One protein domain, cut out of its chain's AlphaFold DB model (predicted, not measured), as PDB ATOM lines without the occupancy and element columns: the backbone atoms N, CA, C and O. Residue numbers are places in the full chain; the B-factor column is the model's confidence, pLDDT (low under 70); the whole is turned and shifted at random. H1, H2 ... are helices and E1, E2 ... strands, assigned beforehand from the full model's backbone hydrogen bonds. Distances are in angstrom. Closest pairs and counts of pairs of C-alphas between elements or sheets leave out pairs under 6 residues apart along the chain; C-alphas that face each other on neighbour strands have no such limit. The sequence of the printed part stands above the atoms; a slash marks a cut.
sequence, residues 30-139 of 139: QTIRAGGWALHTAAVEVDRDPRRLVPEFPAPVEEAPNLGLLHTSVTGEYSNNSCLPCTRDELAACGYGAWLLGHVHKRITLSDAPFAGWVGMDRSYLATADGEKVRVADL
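What this domain is: This is residues 30 to 139 of the 139 residues of an uncharacterized protein of Corynebacterium sp. zg-913 (UniProt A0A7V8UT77). A twisted six-stranded sheet makes a wall, and the hairpin E7 and E8 covers part of one face, a lopsided sandwich whose sheets are only partly face to face. Two long stretches have no named element, residues 43 to 65, which run from the end of E2 back to the start of E3, and residues 72 to 87, which lead from the end of E3 to the short helix H1, and H1 only grazes the sheet near E4, E6 and E5. The printed part has 110 residues, with one named helix and eight named strands in the order E1 E2 E3 H1 E4 E5 E6 E7 E8; the larger sheet, E1 E2 E3 E4 E6 E5, is mixed. The class is mostly strand, though under half of the residues are in named elements. The whole is compact, with a radius of gyration of the C-alphas of 13.1 A and spans of 38 by 30 by 22 A.

Where its parts are: Find C-alpha 30 at (-88.720, 23.361, 56.295), where E1 begins; it runs to residue 34, 12.9 A. E2 is residues 37 to 42, 15.9 A, and E3 residues 66 to 71, 17.0 A. H1 holds residues 88 to 93, 8.6 A, and begins at C-alpha 88 at (-90.108, 41.056, 48.752). Next come E4, residues 98 to 102, 13.5 A; E5, residues 108 to 112, 10.9 A; and E6, residues 115 to 118, 10.3 A. E7, residues 125 to 130, spans 16.5 A, and E8, residues 133 to 138, spans 17.1 A, ending at C-alpha 138 at (-77.490, 32.633, 34.654).

How they stand to each other: Begin at edge strand E1, in an antiparallel hairpin with E2, where N 32 and O 39 are 2.8 A apart. E2 and E3 are parallel, with N 67 and O 38 at 2.9 A. E3 and E4 are parallel, with N 100 and O 68 at 2.9 A; E3, H1 and E4 form a strand-helix-strand unit, two parallel neighbour strands with a helix between them in the chain, and its crossover is right-handed. E4 and E6 are parallel, with N 99 and O 115 at 2.8 A. E6 and edge strand E5 form a hairpin, with N 110 and O 116 at 2.7 A. H1 only grazes this sheet with residues 88 to 92, and its O i to N i+4 pairs are within hydrogen-bond range. In the hairpin E7 and E8, N 135 and O 128 are 2.8 A apart. The two sheets form a sandwich, face to face with planes 35 degrees apart; the closest C-alphas of E4 and E8, Ala 98 and Val 134, are 6.5 A apart.

The domain as a whole: The C-alphas farthest apart are those of Glu 63 and Asn 80, at 38.8 A. The printed part has no cut. The links E2 to E3 and E3 to H1 are long. Mean pLDDT of the printed part is 95.9, and no printed residue is under 70.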
ATOM      1  N   GLN A  30     -89.752  24.275  55.818       98.56
ATOM      2  CA  GLN A  30     -88.720  23.361  56.295       98.56
ATOM      3  C   GLN A  30     -87.352  23.676  55.692       98.56
ATOM      4  O   GLN A  30     -87.237  24.328  54.651       98.56
ATOM      5  N   THR A  31     -86.312  23.124  56.315       98.75
ATOM      6  CA  THR A  31     -84.949  23.107  55.781       98.75
ATOM      7  C   THR A  31     -84.576  21.692  55.349       98.75
ATOM      8  O   THR A  31     -84.569  20.764  56.157       98.75
ATOM      9  N   ILE A  32     -84.195  21.525  54.085       98.44
ATOM     10  CA  ILE A  32     -83.622  20.286  53.551       98.44
ATOM     11  C   ILE A  32     -82.101  20.454  53.462       98.44
ATOM     12  O   ILE A  32     -81.605  21.395  52.842       98.44
ATOM     13  N   ARG A  33     -81.341  19.532  54.066       97.56
ATOM     14  CA  ARG A  33     -79.869  19.511  53.985       97.56
ATOM     15  C   ARG A  33     -79.411  18.658  52.804       97.56
ATOM     16  O   ARG A  33     -79.735  17.474  52.746       97.56
ATOM     17  N   ALA A  34     -78.643  19.234  51.879       94.75
ATOM     18  CA  ALA A  34     -78.124  18.508  50.717       94.75
ATOM     19  C   ALA A  34     -76.798  19.100  50.219       94.75
ATOM     20  O   ALA A  34     -76.715  20.291  49.941       94.75
ATOM     21  N   GLY A  35     -75.753  18.274  50.087       92.38
ATOM     22  CA  GLY A  35     -74.470  18.698  49.505       92.38
ATOM     23  C   GLY A  35     -73.805  19.891  50.209       92.38
ATOM     24  O   GLY A  35     -73.192  20.713  49.541       92.38
ATOM     25  N   GLY A  36     -73.978  20.022  51.530       95.75
ATOM     26  CA  GLY A  36     -73.492  21.157  52.330       95.75
ATOM     27  C   GLY A  36     -74.476  22.328  52.459       95.75
ATOM     28  O   GLY A  36     -74.328  23.141  53.365       95.75
ATOM     29  N   TRP A  37     -75.520  22.382  51.630       98.25
ATOM     30  CA  TRP A  37     -76.497  23.472  51.614       98.25
ATOM     31  C   TRP A  37     -77.617  23.303  52.642       98.25
ATOM     32  O   TRP A  37     -78.041  22.179  52.940       98.25
ATOM     33  N   ALA A  38     -78.144  24.431  53.127       98.62
ATOM     34  CA  ALA A  38     -79.479  24.534  53.718       98.62
ATOM     35  C   ALA A  38     -80.446  25.057  52.654       98.62
ATOM     36  O   ALA A  38     -80.349  26.212  52.237       98.62
ATOM     37  N   LEU A  39     -81.370  24.202  52.219       98.75
ATOM     38  CA  LEU A  39     -82.410  24.549  51.257       98.75
ATOM     39  C   LEU A  39     -83.714  24.800  52.013       98.75
ATOM     40  O   LEU A  39     -84.310  23.858  52.536       98.75
ATOM     41  N   HIS A  40     -84.144  26.054  52.080       98.81
ATOM     42  CA  HIS A  40     -85.362  26.460  52.782       98.81
ATOM     43  C   HIS A  40     -86.523  26.522  51.803       98.81
ATOM     44  O   HIS A  40     -86.449  27.223  50.792       98.81
ATOM     45  N   THR A  41     -87.574  25.750  52.057       98.75
ATOM     46  CA  THR A  41     -88.648  25.564  51.078       98.75
ATOM     47  C   THR A  41     -89.959  25.121  51.718       98.75
ATOM     48  O   THR A  41     -89.980  24.655  52.856       98.75
ATOM     49  N   ALA A  42     -91.034  25.235  50.945       98.50
ATOM     50  CA  ALA A  42     -92.333  24.627  51.179       98.50
ATOM     51  C   ALA A  42     -92.943  24.269  49.815       98.50
ATOM     52  O   ALA A  42     -92.786  25.014  48.841       98.50
ATOM     53  N   ALA A  43     -93.621  23.129  49.740       97.88
ATOM     54  CA  ALA A  43     -94.358  22.701  48.561       97.88
ATOM     55  C   ALA A  43     -95.755  23.334  48.521       97.88
ATOM     56  O   ALA A  43     -96.396  23.562  49.555       97.88
ATOM     57  N   VAL A  44     -96.239  23.585  47.307       97.44
ATOM     58  CA  VAL A  44     -97.619  24.014  47.078       97.44
ATOM     59  C   VAL A  44     -98.570  22.879  47.465       97.44
ATOM     60  O   VAL A  44     -98.311  21.720  47.141       97.44
ATOM     61  N   GLU A  45     -99.650  23.194  48.181       95.31
ATOM     62  CA  GLU A  45    -100.620  22.191  48.646       95.31
ATOM     63  C   GLU A  45    -101.825  22.077  47.713       95.31
ATOM     64  O   GLU A  45    -102.329  20.983  47.477       95.31
ATOM     65  N   VAL A  46    -102.270  23.204  47.158       94.50
ATOM     66  CA  VAL A  46    -103.444  23.286  46.283       94.50
ATOM     67  C   VAL A  46    -103.215  24.284  45.157       94.50
ATOM     68  O   VAL A  46    -102.390  25.191  45.268       94.50
ATOM     69  N   ASP A  47    -103.968  24.156  44.066       92.75
ATOM     70  CA  ASP A  47    -103.934  25.182  43.029       92.75
ATOM     71  C   ASP A  47    -104.465  26.500  43.591       92.75
ATOM     72  O   ASP A  47    -105.441  26.538  44.344       92.75
ATOM     73  N   ARG A  48    -103.790  27.584  43.223       93.12
ATOM     74  CA  ARG A  48    -103.968  28.914  43.808       93.12
ATOM     75  C   ARG A  48    -103.844  28.959  45.335       93.12
ATOM     76  O   ARG A  48    -104.674  29.558  46.019       93.12
ATOM     77  N   ASP A  49    -102.806  28.319  45.861       96.62
ATOM     78  CA  ASP A  49    -102.540  28.224  47.295       96.62
ATOM     79  C   ASP A  49    -102.509  29.602  47.990       96.62
ATOM     80  O   ASP A  49    -101.640  30.425  47.679       96.62
ATOM     81  N   PRO A  50    -103.439  29.885  48.923       95.81
ATOM     82  CA  PRO A  50    -103.539  31.188  49.573       95.81
ATOM     83  C   PRO A  50    -102.614  31.329  50.790       95.81
ATOM     84  O   PRO A  50    -102.563  32.409  51.386       95.81
ATOM     85  N   ARG A  51    -101.928  30.256  51.208       97.19
ATOM     86  CA  ARG A  51    -101.155  30.237  52.455       97.19
ATOM     87  C   ARG A  51     -99.979  31.213  52.380       97.19
ATOM     88  O   ARG A  51     -99.232  31.246  51.406       97.19
ATOM     89  N   ARG A  52     -99.790  31.992  53.447       97.44
ATOM     90  CA  ARG A  52     -98.664  32.925  53.606       97.44
ATOM     91  C   ARG A  52     -97.618  32.299  54.512       97.44
ATOM     92  O   ARG A  52     -97.662  32.474  55.720       97.44
ATOM     93  N   LEU A  53     -96.708  31.542  53.913       98.19
ATOM     94  CA  LEU A  53     -95.793  30.685  54.666       98.19
ATOM     95  C   LEU A  53     -94.455  31.348  55.009       98.19
ATOM     96  O   LEU A  53     -93.844  30.983  56.005       98.19
ATOM     97  N   VAL A  54     -93.997  32.315  54.205       98.25
ATOM     98  CA  VAL A  54     -92.651  32.916  54.322       98.25
ATOM     99  C   VAL A  54     -92.312  33.430  55.733       98.25
ATOM    100  O   VAL A  54     -91.194  33.174  56.174       98.25
ATOM    101  N   PRO A  55     -93.227  34.066  56.494       97.31
ATOM    102  CA  PRO A  55     -92.932  34.492  57.867       97.31
ATOM    103  C   PRO A  55     -92.577  33.357  58.842       97.31
ATOM    104  O   PRO A  55     -91.960  33.613  59.872       97.31
ATOM    105  N   GLU A  56     -92.968  32.120  58.535       98.12
ATOM    106  CA  GLU A  56     -92.738  30.929  59.363       98.12
ATOM    107  C   GLU A  56     -91.545  30.092  58.874       98.12
ATOM    108  O   GLU A  56     -91.285  29.004  59.391       98.12
ATOM    109  N   PHE A  57     -90.810  30.571  57.865       98.62
ATOM    110  CA  PHE A  57     -89.645  29.855  57.362       98.62
ATOM    111  C   PHE A  57     -88.548  29.730  58.432       98.62
ATOM    112  O   PHE A  57     -88.316  30.675  59.190       98.62
ATOM    113  N   PRO A  58     -87.839  28.583  58.498       98.50
ATOM    114  CA  PRO A  58     -86.774  28.386  59.474       98.50
ATOM    115  C   PRO A  58     -85.668  29.440  59.372       98.50
ATOM    116  O   PRO A  58     -85.343  29.925  58.289       98.50
ATOM    117  N   ALA A  59     -85.025  29.750  60.496       98.50
ATOM    118  CA  ALA A  59     -83.860  30.626  60.496       98.50
ATOM    119  C   ALA A  59     -82.716  30.052  59.623       98.50
ATOM    120  O   ALA A  59     -82.628  28.829  59.441       98.50
ATOM    121  N   PRO A  60     -81.818  30.908  59.096       98.50
ATOM    122  CA  PRO A  60     -80.608  30.451  58.428       98.50
ATOM    123  C   PRO A  60     -79.815  29.482  59.311       98.50
ATOM    124  O   PRO A  60     -79.668  29.690  60.513       98.50
ATOM    125  N   VAL A  61     -79.291  28.423  58.703       98.44
ATOM    126  CA  VAL A  61     -78.397  27.474  59.365       98.44
ATOM    127  C   VAL A  61     -76.984  28.040  59.323       98.44
ATOM    128  O   VAL A  61     -76.475  28.314  58.235       98.44
ATOM    129  N   GLU A  62     -76.365  28.195  60.489       97.06
ATOM    130  CA  GLU A  62     -74.965  28.611  60.619       97.06
ATOM    131  C   GLU A  62     -74.018  27.628  59.913       97.06
ATOM    132  O   GLU A  62     -74.314  26.437  59.766       97.06
ATOM    133  N   GLU A  63     -72.881  28.139  59.448       95.56
ATOM    134  CA  GLU A  63     -71.821  27.400  58.756       95.56
ATOM    135  C   GLU A  63     -72.287  26.702  57.467       95.56
ATOM    136  O   GLU A  63     -71.680  25.738  56.991       95.56
ATOM    137  N   ALA A  64     -73.378  27.191  56.870       98.12
ATOM    138  CA  ALA A  64     -73.915  26.662  55.630       98.12
ATOM    139  C   ALA A  64     -74.353  27.760  54.654       98.12
ATOM    140  O   ALA A  64     -74.882  28.795  55.060       98.12
ATOM    141  N   PRO A  65     -74.235  27.525  53.338       98.44
ATOM    142  CA  PRO A  65     -74.899  28.365  52.360       98.44
ATOM    143  C   PRO A  65     -76.415  28.135  52.421       98.44
ATOM    144  O   PRO A  65     -76.913  27.018  52.234       98.44
ATOM    145  N   ASN A  66     -77.144  29.214  52.711       98.75
ATOM    146  CA  ASN A  66     -78.595  29.218  52.881       98.75
ATOM    147  C   ASN A  66     -79.281  29.700  51.601       98.75
ATOM    148  O   ASN A  66     -79.078  30.844  51.183       98.75
ATOM    149  N   LEU A  67     -80.101  28.839  50.997       98.69
ATOM    150  CA  LEU A  67     -80.804  29.104  49.744       98.69
ATOM    151  C   LEU A  67     -82.309  28.900  49.924       98.69
ATOM    152  O   LEU A  67     -82.751  27.806  50.274       98.69
ATOM    153  N   GLY A  68     -83.089  29.940  49.650       98.75
ATOM    154  CA  GLY A  68     -84.542  29.851  49.587       98.75
ATOM    155  C   GLY A  68     -85.016  29.359  48.220       98.75
ATOM    156  O   GLY A  68     -84.569  29.854  47.182       98.75
ATOM    157  N   LEU A  69     -85.933  28.393  48.211       98.75
ATOM    158  CA  LEU A  69     -86.556  27.837  47.008       98.75
ATOM    159  C   LEU A  69     -88.074  27.832  47.195       98.75
ATOM    160  O   LEU A  69     -88.573  27.173  48.110       98.75
ATOM    161  N   LEU A  70     -88.822  28.539  46.346       98.62
ATOM    162  CA  LEU A  70     -90.276  28.637  46.512       98.62
ATOM    163  C   LEU A  70     -91.017  28.826  45.192       98.62
ATOM    164  O   LEU A  70     -90.617  29.621  44.344       98.62
ATOM    165  N   HIS A  71     -92.142  28.137  45.036       98.12
ATOM    166  CA  HIS A  71     -93.050  28.330  43.912       98.12
ATOM    167  C   HIS A  71     -94.121  29.363  44.295       98.12
ATOM    168  O   HIS A  71     -95.163  29.010  44.845       98.12
ATOM    169  N   THR A  72     -93.840  30.650  44.067       97.94
ATOM    170  CA  THR A  72     -94.651  31.757  44.599       97.94
ATOM    171  C   THR A  72     -94.957  32.835  43.562       97.94
ATOM    172  O   THR A  72     -94.121  33.184  42.724       97.94
ATOM    173  N   SER A  73     -96.152  33.414  43.654       95.62
ATOM    174  CA  SER A  73     -96.541  34.625  42.928       95.62
ATOM    175  C   SER A  73     -95.990  35.911  43.552       95.62
ATOM    176  O   SER A  73     -96.159  36.976  42.960       95.62
ATOM    177  N   VAL A  74     -95.365  35.837  44.734       94.81
ATOM    178  CA  VAL A  74     -95.013  36.991  45.574       94.81
ATOM    179  C   VAL A  74     -96.258  37.875  45.738       94.81
ATOM    180  O   VAL A  74     -97.297  37.379  46.184       94.81
ATOM    181  N   THR A  75     -96.200  39.139  45.332       89.88
ATOM    182  CA  THR A  75     -97.280  40.125  45.432       89.88
ATOM    183  C   THR A  75     -98.248  40.081  44.242       89.88
ATOM    184  O   THR A  75     -99.232  40.818  44.225       89.88
ATOM    185  N   GLY A  76     -98.041  39.163  43.291       83.75
ATOM    186  CA  GLY A  76     -98.975  38.866  42.203       83.75
ATOM    187  C   GLY A  76     -98.839  39.760  40.969       83.75
ATOM    188  O   GLY A  76     -99.638  39.638  40.047       83.75
ATOM    189  N   GLU A  77     -97.829  40.629  40.887       83.06
ATOM    190  CA  GLU A  77     -97.682  41.578  39.768       83.06
ATOM    191  C   GLU A  77     -97.442  40.891  38.417       83.06
ATOM    192  O   GLU A  77     -97.699  41.473  37.365       83.06
ATOM    193  N   TYR A  78     -96.947  39.651  38.444       83.94
ATOM    194  CA  TYR A  78     -96.515  38.910  37.258       83.94
ATOM    195  C   TYR A  78     -97.253  37.580  37.057       83.94
ATOM    196  O   TYR A  78     -96.840  36.771  36.226       83.94
ATOM    197  N   SER A  79     -98.341  37.345  37.797       80.81
ATOM    198  CA  SER A  79     -99.195  36.164  37.644       80.81
ATOM    199  C   SER A  79    -100.653  36.504  37.938       80.81
ATOM    200  O   SER A  79    -100.959  37.209  38.893       80.81
ATOM    201  N   ASN A  80    -101.573  35.960  37.141       81.50
ATOM    202  CA  ASN A  80    -103.012  36.037  37.405       81.50
ATOM    203  C   ASN A  80    -103.507  34.942  38.371       81.50
ATOM    204  O   ASN A  80    -104.690  34.918  38.715       81.50
ATOM    205  N   ASN A  81    -102.621  34.041  38.799       84.31
ATOM    206  CA  ASN A  81    -102.915  32.935  39.698       84.31
ATOM    207  C   ASN A  81    -102.082  33.106  40.971       84.31
ATOM    208  O   ASN A  81    -100.918  32.743  40.994       84.31
ATOM    209  N   SER A  82    -102.656  33.669  42.035       88.12
ATOM    210  CA  SER A  82    -101.953  33.780  43.324       88.12
ATOM    211  C   SER A  82    -101.514  32.402  43.817       88.12
ATOM    212  O   SER A  82    -102.343  31.505  43.857       88.12
ATOM    213  N   CYS A  83    -100.258  32.234  44.226       95.75
ATOM    214  CA  CYS A  83     -99.732  30.975  44.752       95.75
ATOM    215  C   CYS A  83     -98.691  31.277  45.825       95.75
ATOM    216  O   CYS A  83     -97.718  31.971  45.534       95.75
ATOM    217  N   LEU A  84     -98.899  30.781  47.047       97.44
ATOM    218  CA  LEU A  84     -98.044  31.033  48.212       97.44
ATOM    219  C   LEU A  84     -97.626  32.512  48.322       97.44
ATOM    220  O   LEU A  84     -96.429  32.815  48.264       97.44
ATOM    221  N   PRO A  85     -98.589  33.453  48.380       97.00
ATOM    222  CA  PRO A  85     -98.295  34.874  48.278       97.00
ATOM    223  C   PRO A  85     -97.412  35.350  49.436       97.00
ATOM    224  O   PRO A  85     -97.637  35.018  50.600       97.00
ATOM    225  N   CYS A  86     -96.439  36.190  49.109       97.44
ATOM    226  CA  CYS A  86     -95.514  36.808  50.055       97.44
ATOM    227  C   CYS A  86     -95.067  38.181  49.537       97.44
ATOM    228  O   CYS A  86     -95.445  38.587  48.439       97.44
ATOM    229  N   THR A  87     -94.273  38.917  50.304       96.81
ATOM    230  CA  THR A  87     -93.662  40.178  49.863       96.81
ATOM    231  C   THR A  87     -92.162  40.021  49.642       96.81
ATOM    232  O   THR A  87     -91.528  39.084  50.126       96.81
ATOM    233  N   ARG A  88     -91.569  40.969  48.907       96.06
ATOM    234  CA  ARG A  88     -90.108  41.056  48.752       96.06
ATOM    235  C   ARG A  88     -89.412  41.260  50.102       96.06
ATOM    236  O   ARG A  88     -88.355  40.681  50.325       96.06
ATOM    237  N   ASP A  89     -90.035  42.024  50.996       96.88
ATOM    238  CA  ASP A  89     -89.501  42.301  52.329       96.88
ATOM    239  C   ASP A  89     -89.547  41.059  53.225       96.88
ATOM    240  O   ASP A  89     -88.590  40.803  53.945       96.88
ATOM    241  N   GLU A  90     -90.606  40.243  53.135       98.00
ATOM    242  CA  GLU A  90     -90.685  38.954  53.838       98.00
ATOM    243  C   GLU A  90     -89.561  38.008  53.384       98.00
ATOM    244  O   GLU A  90     -88.872  37.435  54.224       98.00
ATOM    245  N   LEU A  91     -89.310  37.900  52.071       98.25
ATOM    246  CA  LEU A  91     -88.200  37.093  51.542       98.25
ATOM    247  C   LEU A  91     -86.835  37.599  52.039       98.25
ATOM    248  O   LEU A  91     -85.969  36.802  52.403       98.25
ATOM    249  N   ALA A  92     -86.633  38.920  52.051       97.56
ATOM    250  CA  ALA A  92     -85.395  39.528  52.533       97.56
ATOM    251  C   ALA A  92     -85.203  39.322  54.047       97.56
ATOM    252  O   ALA A  92     -84.088  39.043  54.491       97.56
ATOM    253  N   ALA A  93     -86.283  39.405  54.828       97.94
ATOM    254  CA  ALA A  93     -86.264  39.239  56.279       97.94
ATOM    255  C   ALA A  93     -85.843  37.829  56.727       97.94
ATOM    256  O   ALA A  93     -85.305  37.688  57.823       97.94
ATOM    257  N   CYS A  94     -86.009  36.802  55.883       98.38
ATOM    258  CA  CYS A  94     -85.506  35.454  56.169       98.38
ATOM    259  C   CYS A  94     -83.970  35.385  56.289       98.38
ATOM    260  O   CYS A  94     -83.451  34.443  56.882       98.38
ATOM    261  N   GLY A  95     -83.228  36.346  55.724       98.06
ATOM    262  CA  GLY A  95     -81.770  36.421  55.870       98.06
ATOM    263  C   GLY A  95     -80.976  35.380  55.070       98.06
ATOM    264  O   GLY A  95     -79.817  35.115  55.385       98.06
ATOM    265  N   TYR A  96     -81.572  34.768  54.044       98.56
ATOM    266  CA  TYR A  96     -80.881  33.803  53.183       98.56
ATOM    267  C   TYR A  96     -79.960  34.481  52.166       98.56
ATOM    268  O   TYR A  96     -80.161  35.634  51.782       98.56
ATOM    269  N   GLY A  97     -78.964  33.736  51.678       98.12
ATOM    270  CA  GLY A  97     -77.998  34.251  50.706       98.12
ATOM    271  C   GLY A  97     -78.603  34.510  49.324       98.12
ATOM    272  O   GLY A  97     -78.114  35.375  48.596       98.12
ATOM    273  N   ALA A  98     -79.663  33.780  48.965       98.56
ATOM    274  CA  ALA A  98     -80.462  34.027  47.769       98.56
ATOM    275  C   ALA A  98     -81.841  33.345  47.839       98.56
ATOM    276  O   ALA A  98     -82.051  32.424  48.632       98.56
ATOM    277  N   TRP A  99     -82.735  33.751  46.936       98.75
ATOM    278  CA  TRP A  99     -84.015  33.114  46.630       98.75
ATOM    279  C   TRP A  99     -84.123  32.782  45.139       98.75
ATOM    280  O   TRP A  99     -84.008  33.669  44.290       98.75
ATOM    281  N   LEU A 100     -84.405  31.519  44.812       98.50
ATOM    282  CA  LEU A 100     -84.765  31.101  43.454       98.50
ATOM    283  C   LEU A 100     -86.245  30.733  43.427       98.50
ATOM    284  O   LEU A 100     -86.684  29.820  44.131       98.50
ATOM    285  N   LEU A 101     -87.014  31.463  42.624       98.38
ATOM    286  CA  LEU A 101     -88.468  31.377  42.623       98.38
ATOM    287  C   LEU A 101     -88.994  30.659  41.372       98.38
ATOM    288  O   LEU A 101     -88.521  30.882  40.254       98.38
ATOM    289  N   GLY A 102     -90.004  29.814  41.564       97.38
ATOM    290  CA  GLY A 102     -90.851  29.257  40.504       97.38
ATOM    291  C   GLY A 102     -92.159  30.039  40.363       97.38
ATOM    292  O   GLY A 102     -92.331  31.047  41.040       97.38
ATOM    293  N   HIS A 103     -93.086  29.539  39.539       96.75
ATOM    294  CA  HIS A 103     -94.426  30.082  39.247       96.75
ATOM    295  C   HIS A 103     -94.508  31.067  38.072       96.75
ATOM    296  O   HIS A 103     -95.282  30.855  37.142       96.75
ATOM    297  N   VAL A 104     -93.694  32.123  38.051       96.06
ATOM    298  CA  VAL A 104     -93.704  33.081  36.931       96.06
ATOM    299  C   VAL A 104     -92.850  32.552  35.775       96.06
ATOM    300  O   VAL A 104     -91.656  32.300  35.926       96.06
ATOM    301  N   HIS A 105     -93.454  32.397  34.591       95.19
ATOM    302  CA  HIS A 105     -92.787  31.811  33.416       95.19
ATOM    303  C   HIS A 105     -91.735  32.732  32.783       95.19
ATOM    304  O   HIS A 105     -90.844  32.268  32.071       95.19
ATOM    305  N   LYS A 106     -91.817  34.042  33.035       94.88
ATOM    306  CA  LYS A 106     -90.809  35.007  32.598       94.88
ATOM    307  C   LYS A 106     -89.694  35.101  33.640       94.88
ATOM    308  O   LYS A 106     -89.966  35.308  34.817       94.88
ATOM    309  N   ARG A 107     -88.437  35.047  33.190       95.44
ATOM    310  CA  ARG A 107     -87.279  35.365  34.034       95.44
ATOM    311  C   ARG A 107     -87.318  36.831  34.459       95.44
ATOM    312  O   ARG A 107     -87.299  37.723  33.608       95.44
ATOM    313  N   ILE A 108     -87.377  37.060  35.766       95.81
ATOM    314  CA  ILE A 108     -87.462  38.391  36.370       95.81
ATOM    315  C   ILE A 108     -86.618  38.399  37.647       95.81
ATOM    316  O   ILE A 108     -86.848  37.594  38.549       95.81
ATOM    317  N   THR A 109     -85.682  39.342  37.734       96.44
ATOM    318  CA  THR A 109     -84.923  39.620  38.958       96.44
ATOM    319  C   THR A 109     -85.706  40.589  39.838       96.44
ATOM    320  O   THR A 109     -86.104  41.665  39.392       96.44
ATOM    321  N   LEU A 110     -85.929  40.202  41.091       95.88
ATOM    322  CA  LEU A 110     -86.556  41.017  42.131       95.88
ATOM    323  C   LEU A 110     -85.528  41.754  42.987       95.88
ATOM    324  O   LEU A 110     -85.841  42.820  43.504       95.88
ATOM    325  N   SER A 111     -84.340  41.191  43.187       96.50
ATOM    326  CA  SER A 111     -83.247  41.789  43.959       96.50
ATOM    327  C   SER A 111     -81.920  41.215  43.478       96.50
ATOM    328  O   SER A 111     -81.853  40.026  43.177       96.50
ATOM    329  N   ASP A 112     -80.872  42.037  43.430       94.69
ATOM    330  CA  ASP A 112     -79.523  41.598  43.050       94.69
ATOM    331  C   ASP A 112     -78.669  41.182  44.262       94.69
ATOM    332  O   ASP A 112     -77.779  40.341  44.131       94.69
ATOM    333  N   ALA A 113     -78.923  41.749  45.450       92.94
ATOM    334  CA  ALA A 113     -78.116  41.515  46.650       92.94
ATOM    335  C   ALA A 113     -78.945  41.628  47.954       92.94
ATOM    336  O   ALA A 113     -79.248  42.748  48.371       92.94
ATOM    337  N   PRO A 114     -79.276  40.506  48.627       94.81
ATOM    338  CA  PRO A 114     -79.125  39.129  48.145       94.81
ATOM    339  C   PRO A 114     -79.983  38.884  46.895       94.81
ATOM    340  O   PRO A 114     -80.993  39.563  46.680       94.81
ATOM    341  N   PHE A 115     -79.562  37.939  46.050       98.19
ATOM    342  CA  PHE A 115     -80.272  37.645  44.807       98.19
ATOM    343  C   PHE A 115     -81.668  37.092  45.110       98.19
ATOM    344  O   PHE A 115     -81.802  36.153  45.888       98.19
ATOM    345  N   ALA A 116     -82.699  37.618  44.460       98.25
ATOM    346  CA  ALA A 116     -84.030  37.028  44.445       98.25
ATOM    347  C   ALA A 116     -84.611  37.157  43.043       98.25
ATOM    348  O   ALA A 116     -84.594  38.248  42.470       98.25
ATOM    349  N   GLY A 117     -85.158  36.083  42.486       97.56
ATOM    350  CA  GLY A 117     -85.758  36.161  41.161       97.56
ATOM    351  C   GLY A 117     -86.447  34.888  40.716       97.56
ATOM    352  O   GLY A 117     -86.145  33.790  41.188       97.56
ATOM    353  N   TRP A 118     -87.368  35.054  39.773       98.19
ATOM    354  CA  TRP A 118     -88.009  33.940  39.098       98.19
ATOM    355  C   TRP A 118     -87.089  33.351  38.039       98.19
ATOM    356  O   TRP A 118     -86.548  34.066  37.191       98.19
ATOM    357  N   VAL A 119     -86.948  32.027  38.076       97.94
ATOM    358  CA  VAL A 119     -86.129  31.269  37.124       97.94
ATOM    359  C   VAL A 119     -86.668  31.436  35.700       97.94
ATOM    360  O   VAL A 119     -85.894  31.666  34.772       97.94
ATOM    361  N   GLY A 120     -87.989  31.404  35.538       96.38
ATOM    362  CA  GLY A 120     -88.647  31.347  34.237       96.38
ATOM    363  C   GLY A 120     -88.728  29.925  33.673       96.38
ATOM    364  O   GLY A 120     -88.008  29.024  34.097       96.38
ATOM    365  N   MET A 121     -89.640  29.732  32.724       95.44
ATOM    366  CA  MET A 121     -89.865  28.453  32.048       95.44
ATOM    367  C   MET A 121     -88.669  28.095  31.158       95.44
ATOM    368  O   MET A 121     -88.104  28.978  30.510       95.44
ATOM    369  N   ASP A 122     -88.295  26.812  31.152       95.19
ATOM    370  CA  ASP A 122     -87.179  26.242  30.378       95.19
ATOM    371  C   ASP A 122     -85.826  26.926  30.617       95.19
ATOM    372  O   ASP A 122     -84.973  27.020  29.733       95.19
ATOM    373  N   ARG A 123     -85.627  27.432  31.834       96.38
ATOM    374  CA  ARG A 123     -84.409  28.119  32.257       96.38
ATOM    375  C   ARG A 123     -83.866  27.519  33.539       96.38
ATOM    376  O   ARG A 123     -84.571  26.856  34.296       96.38
ATOM    377  N   SER A 124     -82.600  27.802  33.802       96.31
ATOM    378  CA  SER A 124     -81.922  27.395  35.028       96.31
ATOM    379  C   SER A 124     -81.066  28.524  35.576       96.31
ATOM    380  O   SER A 124     -80.712  29.453  34.854       96.31
ATOM    381  N   TYR A 125     -80.755  28.450  36.864       97.38
ATOM    382  CA  TYR A 125     -79.686  29.224  37.482       97.38
ATOM    383  C   TYR A 125     -78.648  28.260  38.046       97.38
ATOM    384  O   TYR A 125     -79.000  27.190  38.550       97.38
ATOM    385  N   LEU A 126     -77.382  28.665  38.015       97.38
ATOM    386  CA  LEU A 126     -76.323  28.021  38.777       97.38
ATOM    387  C   LEU A 126     -76.134  28.772  40.095       97.38
ATOM    388  O   LEU A 126     -75.657  29.907  40.102       97.38
ATOM    389  N   ALA A 127     -76.485  28.130  41.209       97.12
ATOM    390  CA  ALA A 127     -76.137  28.612  42.540       97.12
ATOM    391  C   ALA A 127     -74.820  27.969  43.000       97.12
ATOM    392  O   ALA A 127     -74.685  26.745  42.998       97.12
ATOM    393  N   THR A 128     -73.852  28.790  43.401       97.38
ATOM    394  CA  THR A 128     -72.572  28.348  43.974       97.38
ATOM    395  C   THR A 128     -72.357  28.968  45.345       97.38
ATOM    396  O   THR A 128     -72.950  29.997  45.672       97.38
ATOM    397  N   ALA A 129     -71.522  28.325  46.157       96.56
ATOM    398  CA  ALA A 129     -71.188  28.784  47.495       96.56
ATOM    399  C   ALA A 129     -69.671  28.843  47.693       96.56
ATOM    400  O   ALA A 129     -68.946  27.969  47.218       96.56
ATOM    401  N   ASP A 130     -69.226  29.866  48.416       94.25
ATOM    402  CA  ASP A 130     -67.875  30.003  48.962       94.25
ATOM    403  C   ASP A 130     -68.016  30.240  50.472       94.25
ATOM    404  O   ASP A 130     -68.416  31.324  50.909       94.25
ATOM    405  N   GLY A 131     -67.841  29.174  51.257       93.00
ATOM    406  CA  GLY A 131     -68.338  29.120  52.633       93.00
ATOM    407  C   GLY A 131     -69.862  29.286  52.677       93.00
ATOM    408  O   GLY A 131     -70.595  28.574  51.992       93.00
ATOM    409  N   GLU A 132     -70.346  30.256  53.453       93.75
ATOM    410  CA  GLU A 132     -71.775  30.592  53.559       93.75
ATOM    411  C   GLU A 132     -72.268  31.506  52.426       93.75
ATOM    412  O   GLU A 132     -73.474  31.677  52.222       93.75
ATOM    413  N   LYS A 133     -71.345  32.122  51.675       95.75
ATOM    414  CA  LYS A 133     -71.688  33.144  50.687       95.75
ATOM    415  C   LYS A 133     -72.236  32.505  49.418       95.75
ATOM    416  O   LYS A 133     -71.495  31.869  48.671       95.75
ATOM    417  N   VAL A 134     -73.508  32.766  49.133       97.81
ATOM    418  CA  VAL A 134     -74.195  32.299  47.922       97.81
ATOM    419  C   VAL A 134     -73.969  33.265  46.757       97.81
ATOM    420  O   VAL A 134     -74.016  34.486  46.920       97.81
ATOM    421  N   ARG A 135     -73.739  32.720  45.561       96.88
ATOM    422  CA  ARG A 135     -73.735  33.450  44.287       96.88
ATOM    423  C   ARG A 135     -74.665  32.759  43.303       96.88
ATOM    424  O   ARG A 135     -74.714  31.533  43.265       96.88
ATOM    425  N   VAL A 136     -75.363  33.544  42.491       97.69
ATOM    426  CA  VAL A 136     -76.282  33.045  41.466       97.69
ATOM    427  C   VAL A 136     -75.815  33.547  40.106       97.69
ATOM    428  O   VAL A 136     -75.584  34.742  39.935       97.69
ATOM    429  N   ALA A 137     -75.655  32.631  39.155       95.50
ATOM    430  CA  ALA A 137     -75.309  32.931  37.773       95.50
ATOM    431  C   ALA A 137     -76.384  32.386  36.828       95.50
ATOM    432  O   ALA A 137     -76.964  31.328  37.084       95.50
ATOM    433  N   ASP A 138     -76.643  33.113  35.744       91.69
ATOM    434  CA  ASP A 138     -77.490  32.633  34.654       91.69
ATOM    435  C   ASP A 138     -76.742  31.573  33.819       91.69
ATOM    436  O   ASP A 138     -75.526  31.688  33.638       91.69
ATOM    437  N   LEU A 139     -77.466  30.548  33.363       80.75
ATOM    438  CA  LEU A 139     -76.990  29.446  32.519       80.75
ATOM    439  C   LEU A 139     -77.670  29.484  31.149       80.75
ATOM    440  O   LEU A 139     -78.911  29.662  31.113       80.75
TER     441      LEU A 139